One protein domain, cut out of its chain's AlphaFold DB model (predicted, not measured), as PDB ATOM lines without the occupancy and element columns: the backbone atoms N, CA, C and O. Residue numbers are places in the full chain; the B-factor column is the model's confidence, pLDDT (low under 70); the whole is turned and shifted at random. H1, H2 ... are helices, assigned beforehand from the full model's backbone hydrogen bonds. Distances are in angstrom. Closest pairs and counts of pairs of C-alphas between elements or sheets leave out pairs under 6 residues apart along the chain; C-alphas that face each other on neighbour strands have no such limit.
ATOM      1  N   ALA A  17      89.835  97.413  86.216       93.94
ATOM      2  CA  ALA A  17      89.893  96.412  87.276       93.94
ATOM      3  C   ALA A  17      89.999  94.976  86.734       93.94
ATOM      4  O   ALA A  17      90.716  94.174  87.315       93.94
ATOM      5  N   ALA A  18      89.327  94.652  85.623       94.31
ATOM      6  CA  ALA A  18      89.403  93.333  84.988       94.31
ATOM      7  C   ALA A  18      90.758  93.106  84.309       94.31
ATOM      8  O   ALA A  18      91.313  92.014  84.386       94.31
ATOM      9  N   VAL A  19      91.312  94.150  83.687       94.19
ATOM     10  CA  VAL A  19      92.675  94.105  83.141       94.19
ATOM     11  C   VAL A  19      93.688  93.900  84.268       94.19
ATOM     12  O   VAL A  19      94.569  93.050  84.146       94.19
ATOM     13  N   LEU A  20      93.539  94.643  85.370       94.88
ATOM     14  CA  LEU A  20      94.405  94.534  86.540       94.88
ATOM     15  C   LEU A  20      94.348  93.127  87.150       94.88
ATOM     16  O   LEU A  20      95.392  92.511  87.325       94.88
ATOM     17  N   ASP A  21      93.147  92.607  87.401       93.50
ATOM     18  CA  ASP A  21      92.932  91.262  87.950       93.50
ATOM     19  C   ASP A  21      93.630  90.184  87.103       93.50
ATOM     20  O   ASP A  21      94.313  89.313  87.635       93.50
ATOM     21  N   GLY A  22      93.562  90.308  85.770       93.19
ATOM     22  CA  GLY A  22      94.242  89.400  84.847       93.19
ATOM     23  C   GLY A  22      95.772  89.442  84.932       93.19
ATOM     24  O   GLY A  22      96.413  88.395  84.835       93.19
ATOM     25  N   ILE A  23      96.380  90.619  85.129       93.75
ATOM     26  CA  ILE A  23      97.848  90.734  85.221       93.75
ATOM     27  C   ILE A  23      98.384  90.377  86.612       93.75
ATOM     28  O   ILE A  23      99.487  89.831  86.708       93.75
ATOM     29  N   THR A  24      97.619  90.627  87.683       92.75
ATOM     30  CA  THR A  24      98.072  90.378  89.062       92.75
ATOM     31  C   THR A  24      98.206  88.898  89.397       92.75
ATOM     32  O   THR A  24      98.916  88.559  90.338       92.75
ATOM     33  N   VAL A  25      97.614  87.998  88.602       89.44
ATOM     34  CA  VAL A  25      97.826  86.540  88.720       89.44
ATOM     35  C   VAL A  25      99.309  86.166  88.624       89.44
ATOM     36  O   VAL A  25      99.746  85.197  89.236       89.44
ATOM     37  N   SER A  26     100.092  86.937  87.864       93.00
ATOM     38  CA  SER A  26     101.529  86.702  87.676       93.00
ATOM     39  C   SER A  26     102.417  87.355  88.741       93.00
ATOM     40  O   SER A  26     103.636  87.187  88.710       93.00
ATOM     41  N   TRP A  27     101.838  88.131  89.658       94.12
ATOM     42  CA  TRP A  27     102.602  88.874  90.654       94.12
ATOM     43  C   TRP A  27     103.002  87.980  91.837       94.12
ATOM     44  O   TRP A  27     102.327  86.988  92.122       94.12
ATOM     45  N   PRO A  28     104.078  88.333  92.569       95.00
ATOM     46  CA  PRO A  28     104.397  87.701  93.848       95.00
ATOM     47  C   PRO A  28     103.225  87.785  94.831       95.00
ATOM     48  O   PRO A  28     102.339  88.624  94.671       95.00
ATOM     49  N   ALA A  29     103.229  86.953  95.876       94.44
ATOM     50  CA  ALA A  29     102.210  87.012  96.924       94.44
ATOM     51  C   ALA A  29     102.095  88.435  97.500       94.44
ATOM     52  O   ALA A  29     103.093  89.029  97.903       94.44
ATOM     53  N   HIS A  30     100.876  88.974  97.522       94.38
ATOM     54  CA  HIS A  30     100.602  90.361  97.888       94.38
ATOM     55  C   HIS A  30      99.278  90.477  98.647       94.38
ATOM     56  O   HIS A  30      98.389  89.631  98.526       94.38
ATOM     57  N   THR A  31      99.142  91.543  99.430       94.50
ATOM     58  CA  THR A  31      97.878  91.950 100.047       94.50
ATOM     59  C   THR A  31      97.287  93.124  99.272       94.50
ATOM     60  O   THR A  31      98.012  93.932  98.694       94.50
ATOM     61  N   VAL A  32      95.956  93.206  99.224       94.00
ATOM     62  CA  VAL A  32      95.250  94.273  98.505       94.00
ATOM     63  C   VAL A  32      94.286  94.976  99.445       94.00
ATOM     64  O   VAL A  32      93.386  94.355 100.012       94.00
ATOM     65  N   GLU A  33      94.439  96.293  99.544       95.12
ATOM     66  CA  GLU A  33      93.499  97.182 100.216       95.12
ATOM     67  C   GLU A  33      92.803  98.096  99.205       95.12
ATOM     68  O   GLU A  33      93.369  98.479  98.183       95.12
ATOM     69  N   TYR A  34      91.549  98.451  99.491       94.00
ATOM     70  CA  TYR A  34      90.708  99.231  98.585       94.00
ATOM     71  C   TYR A  34      90.240 100.518  99.256       94.00
ATOM     72  O   TYR A  34      89.631 100.478 100.326       94.00
ATOM     73  N   THR A  35      90.402 101.642  98.565       94.00
ATOM     74  CA  THR A  35      89.812 102.930  98.934       94.00
ATOM     75  C   THR A  35      89.080 103.551  97.746       94.00
ATOM     76  O   THR A  35      89.427 103.333  96.590       94.00
ATOM     77  N   HIS A  36      88.047 104.340  98.040       90.12
ATOM     78  CA  HIS A  36      87.311 105.136  97.057       90.12
ATOM     79  C   HIS A  36      87.892 106.554  96.903       90.12
ATOM     80  O   HIS A  36      87.348 107.360  96.149       90.12
ATOM     81  N   ARG A  37      88.974 106.889  97.626       91.75
ATOM     82  CA  ARG A  37      89.619 108.209  97.605       91.75
ATOM     83  C   ARG A  37      91.061 108.098  97.130       91.75
ATOM     84  O   ARG A  37      91.927 107.607  97.844       91.75
ATOM     85  N   SER A  38      91.343 108.653  95.955       94.19
ATOM     86  CA  SER A  38      92.692 108.661  95.369       94.19
ATOM     87  C   SER A  38      93.741 109.334  96.262       94.19
ATOM     88  O   SER A  38      94.885 108.891  96.304       94.19
ATOM     89  N   ALA A  39      93.359 110.356  97.036       96.31
ATOM     90  CA  ALA A  39      94.253 111.012  97.990       96.31
ATOM     91  C   ALA A  39      94.795 110.056  99.072       96.31
ATOM     92  O   ALA A  39      95.922 110.231  99.533       96.31
ATOM     93  N   GLU A  40      94.031 109.029  99.457       97.25
ATOM     94  CA  GLU A  40      94.512 108.018 100.406       97.25
ATOM     95  C   GLU A  40      95.547 107.096  99.785       97.25
ATOM     96  O   GLU A  40      96.520 106.771 100.453       97.25
ATOM     97  N   VAL A  41      95.385 106.746  98.506       97.31
ATOM     98  CA  VAL A  41      96.373 105.950  97.764       97.31
ATOM     99  C   VAL A  41      97.707 106.690  97.722       97.31
ATOM    100  O   VAL A  41      98.739 106.139  98.097       97.31
ATOM    101  N   VAL A  42      97.679 107.973  97.343       97.56
ATOM    102  CA  VAL A  42      98.883 108.819  97.309       97.56
ATOM    103  C   VAL A  42      99.510 108.923  98.700       97.56
ATOM    104  O   VAL A  42     100.724 108.783  98.839       97.56
ATOM    105  N   SER A  43      98.698 109.124  99.745       97.94
ATOM    106  CA  SER A  43      99.210 109.185 101.115       97.94
ATOM    107  C   SER A  43      99.795 107.857 101.596       97.94
ATOM    108  O   SER A  43     100.728 107.902 102.393       97.94
ATOM    109  N   ALA A  44      99.238 106.711 101.200       98.06
ATOM    110  CA  ALA A  44      99.716 105.399 101.630       98.06
ATOM    111  C   ALA A  44     101.109 105.117 101.057       98.06
ATOM    112  O   ALA A  44     102.015 104.765 101.810       98.06
ATOM    113  N   VAL A  45     101.304 105.396  99.764       98.00
ATOM    114  CA  VAL A  45     102.612 105.278  99.105       98.00
ATOM    115  C   VAL A  45     103.618 106.251  99.725       98.00
ATOM    116  O   VAL A  45     104.710 105.849 100.113       98.00
ATOM    117  N   ALA A  46     103.243 107.523  99.902       98.06
ATOM    118  CA  ALA A  46     104.136 108.539 100.468       98.06
ATOM    119  C   ALA A  46     104.588 108.231 101.909       98.06
ATOM    120  O   ALA A  46     105.651 108.683 102.328       98.06
ATOM    121  N   LYS A  47     103.784 107.478 102.668       98.19
ATOM    122  CA  LYS A  47     104.086 107.051 104.043       98.19
ATOM    123  C   LYS A  47     104.679 105.641 104.125       98.19
ATOM    124  O   LYS A  47     104.828 105.132 105.230       98.19
ATOM    125  N   ALA A  48     104.993 105.016 102.989       97.75
ATOM    126  CA  ALA A  48     105.479 103.638 102.910       97.75
ATOM    127  C   ALA A  48     104.558 102.612 103.607       97.75
ATOM    128  O   ALA A  48     105.020 101.618 104.158       97.75
ATOM    129  N   HIS A  49     103.241 102.848 103.592       97.81
ATOM    130  CA  HIS A  49     102.250 101.872 104.063       97.81
ATOM    131  C   HIS A  49     101.941 100.798 103.007       97.81
ATOM    132  O   HIS A  49     101.319  99.788 103.325       97.81
ATOM    133  N   CYS A  50     102.336 101.022 101.752       97.25
ATOM    134  CA  CYS A  50     102.254 100.048 100.673       97.25
ATOM    135  C   CYS A  50     103.404 100.243  99.676       97.25
ATOM    136  O   CYS A  50     103.934 101.349  99.541       97.25
ATOM    137  N   ASP A  51     103.742  99.177  98.948       96.62
ATOM    138  CA  ASP A  51     104.782  99.197  97.909       96.62
ATOM    139  C   ASP A  51     104.282  99.789  96.581       96.62
ATOM    140  O   ASP A  51     105.058 100.333  95.795       96.62
ATOM    141  N   LEU A  52     102.974  99.686  96.318       95.88
ATOM    142  CA  LEU A  52     102.349 100.109  95.067       95.88
ATOM    143  C   LEU A  52     100.965 100.717  95.317       95.88
ATOM    144  O   LEU A  52     100.129 100.148  96.018       95.88
ATOM    145  N   GLY A  53     100.708 101.869  94.696       96.56
ATOM    146  CA  GLY A  53      99.398 102.515  94.664       96.56
ATOM    147  C   GLY A  53      98.835 102.543  93.246       96.56
ATOM    148  O   GLY A  53      99.502 103.010  92.326       96.56
ATOM    149  N   LEU A  54      97.598 102.075  93.071       95.56
ATOM    150  CA  LEU A  54      96.914 102.030  91.777       95.56
ATOM    151  C   LEU A  54      95.650 102.891  91.817       95.56
ATOM    152  O   LEU A  54      94.823 102.762  92.717       95.56
ATOM    153  N   VAL A  55      95.492 103.766  90.822       94.75
ATOM    154  CA  VAL A  55      94.281 104.571  90.621       94.75
ATOM    155  C   VAL A  55      93.720 104.230  89.249       94.75
ATOM    156  O   VAL A  55      94.369 104.467  88.234       94.75
ATOM    157  N   LEU A  56      92.525 103.646  89.232       92.75
ATOM    158  CA  LEU A  56      91.890 103.120  88.026       92.75
ATOM    159  C   LEU A  56      90.797 104.062  87.523       92.75
ATOM    160  O   LEU A  56      90.192 104.804  88.307       92.75
ATOM    161  N   ARG A  57      90.499 104.011  86.220       91.44
ATOM    162  CA  ARG A  57      89.318 104.696  85.684       91.44
ATOM    163  C   ARG A  57      88.055 104.017  86.224       91.44
ATOM    164  O   ARG A  57      88.023 102.790  86.338       91.44
ATOM    165  N   PRO A  58      87.002 104.785  86.547       89.50
ATOM    166  CA  PRO A  58      85.749 104.203  87.002       89.50
ATOM    167  C   PRO A  58      85.111 103.366  85.887       89.50
ATOM    168  O   PRO A  58      85.087 103.785  84.728       89.50
ATOM    169  N   ALA A  59      84.565 102.203  86.248       91.50
ATOM    170  CA  ALA A  59      83.756 101.411  85.331       91.50
ATOM    171  C   ALA A  59      82.472 102.173  84.963       91.50
ATOM    172  O   ALA A  59      81.796 102.738  85.825       91.50
ATOM    173  N   THR A  60      82.132 102.176  83.678       91.31
ATOM    174  CA  THR A  60      80.891 102.766  83.162       91.31
ATOM    175  C   THR A  60      79.719 101.793  83.301       91.31
ATOM    176  O   THR A  60      79.913 100.578  83.364       91.31
ATOM    177  N   VAL A  61      78.487 102.312  83.310       91.38
ATOM    178  CA  VAL A  61      77.270 101.478  83.352       91.38
ATOM    179  C   VAL A  61      77.221 100.509  82.169       91.38
ATOM    180  O   VAL A  61      76.919  99.336  82.371       91.38
ATOM    181  N   ASP A  62      77.602 100.956  80.971       92.50
ATOM    182  CA  ASP A  62      77.618 100.110  79.774       92.50
ATOM    183  C   ASP A  62      78.599  98.945  79.910       92.50
ATOM    184  O   ASP A  62      78.266  97.811  79.571       92.50
ATOM    185  N   GLN A  63      79.797  99.196  80.448       93.06
ATOM    186  CA  GLN A  63      80.759  98.131  80.731       93.06
ATOM    187  C   GLN A  63      80.187  97.117  81.724       93.06
ATOM    188  O   GLN A  63      80.249  95.916  81.475       93.06
ATOM    189  N   ILE A  64      79.571  97.592  82.811       92.75
ATOM    190  CA  ILE A  64      78.971  96.732  83.839       92.75
ATOM    191  C   ILE A  64      77.852  95.869  83.241       92.75
ATOM    192  O   ILE A  64      77.836  94.654  83.450       92.75
ATOM    193  N   ALA A  65      76.942  96.479  82.477       93.00
ATOM    194  CA  ALA A  65      75.827  95.789  81.838       93.00
ATOM    195  C   ALA A  65      76.314  94.735  80.837       93.00
ATOM    196  O   ALA A  65      75.858  93.592  80.874       93.00
ATOM    197  N   ARG A  66      77.292  95.072  79.986       93.06
ATOM    198  CA  ARG A  66      77.861  94.107  79.037       93.06
ATOM    199  C   ARG A  66      78.556  92.950  79.742       93.06
ATOM    200  O   ARG A  66      78.294  91.805  79.384       93.06
ATOM    201  N   THR A  67      79.386  93.207  80.758       92.62
ATOM    202  CA  THR A  67      80.014  92.122  81.528       92.62
ATOM    203  C   THR A  67      78.946  91.196  82.119       92.62
ATOM    204  O   THR A  67      79.049  89.980  81.958       92.62
ATOM    205  N   ALA A  68      77.876  91.752  82.697       92.81
ATOM    206  CA  ALA A  68      76.766  90.963  83.227       92.81
ATOM    207  C   ALA A  68      76.058  90.124  82.145       92.81
ATOM    208  O   ALA A  68      75.813  88.937  82.361       92.81
ATOM    209  N   HIS A  69      75.792  90.690  80.962       94.88
ATOM    210  CA  HIS A  69      75.178  89.963  79.842       94.88
ATOM    211  C   HIS A  69      76.037  88.809  79.312       94.88
ATOM    212  O   HIS A  69      75.492  87.847  78.778       94.88
ATOM    213  N   THR A  70      77.360  88.854  79.497       93.75
ATOM    214  CA  THR A  70      78.250  87.731  79.148       93.75
ATOM    215  C   THR A  70      78.285  86.614  80.198       93.75
ATOM    216  O   THR A  70      79.004  85.635  80.022       93.75
ATOM    217  N   GLY A  71      77.567  86.752  81.320       94.12
ATOM    218  CA  GLY A  71      77.610  85.798  82.435       94.12
ATOM    219  C   GLY A  71      78.906  85.846  83.257       94.12
ATOM    220  O   GLY A  71      79.087  85.050  84.180       94.12
TER     221      GLY A  71
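What this domain is: This is residues 17 to 71 of the 102 residues of an uncharacterized protein of Acidimicrobiales bacterium (UniProt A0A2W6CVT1). Three short helices stand well apart at the corners of a wide triangle, with long loops rather than helix contacts running between them. H2 and H3 lie toward opposite ends of the longest axis, H1 is off to one side between these ends, and H3 sticks out with residues 60 to 71. The printed part has 55 residues, with three named helices in the order H1, H2, H3 and no named strand; the class is all helix, though under half of the residues, 26 of 55, are in named elements. The whole is loose, with a radius of gyration of the C-alphas of 13.9 A, and flat, spanning 41 by 26 by 12 A.

How they stand to each other: H2, residues 38 to 46, touches no helix. It is apart from H1, residues 17 to 24, and from H3, residues 61 to 69. H1 and H3 are apart too. Residues 60 to 71 stand free, of which 61 to 69 belong to H3. Residues 21 to 29 also stand free, of which 21 to 24 belong to H1. In H1, H2 and H3 every O i to N i+4 pair is within hydrogen-bond range.

Where its parts are: H2 measures 12.5 A from C-alpha 38 at (92.692, 108.661, 95.369) to C-alpha 46 at (104.136, 108.539, 100.468). H3 measures 12.2 A and ends with C-alpha 69 at (75.178, 89.963, 79.842). H1 measures 10.3 A and begins with C-alpha 17 at (89.893, 96.412, 87.276).

The domain as a whole: The two C-alphas farthest apart are those of Lys 47 and His 69, at 41.4 A. Without the stretches that stand free, the body has 34 residues and spans 28 by 21 by 10 A. Both links are long: 13 residues between H1 and H2, and 14 between H2 and H3. The printed part has no cut. The mean pLDDT of the printed part of this model is 94.4, and no printed residue is under 70.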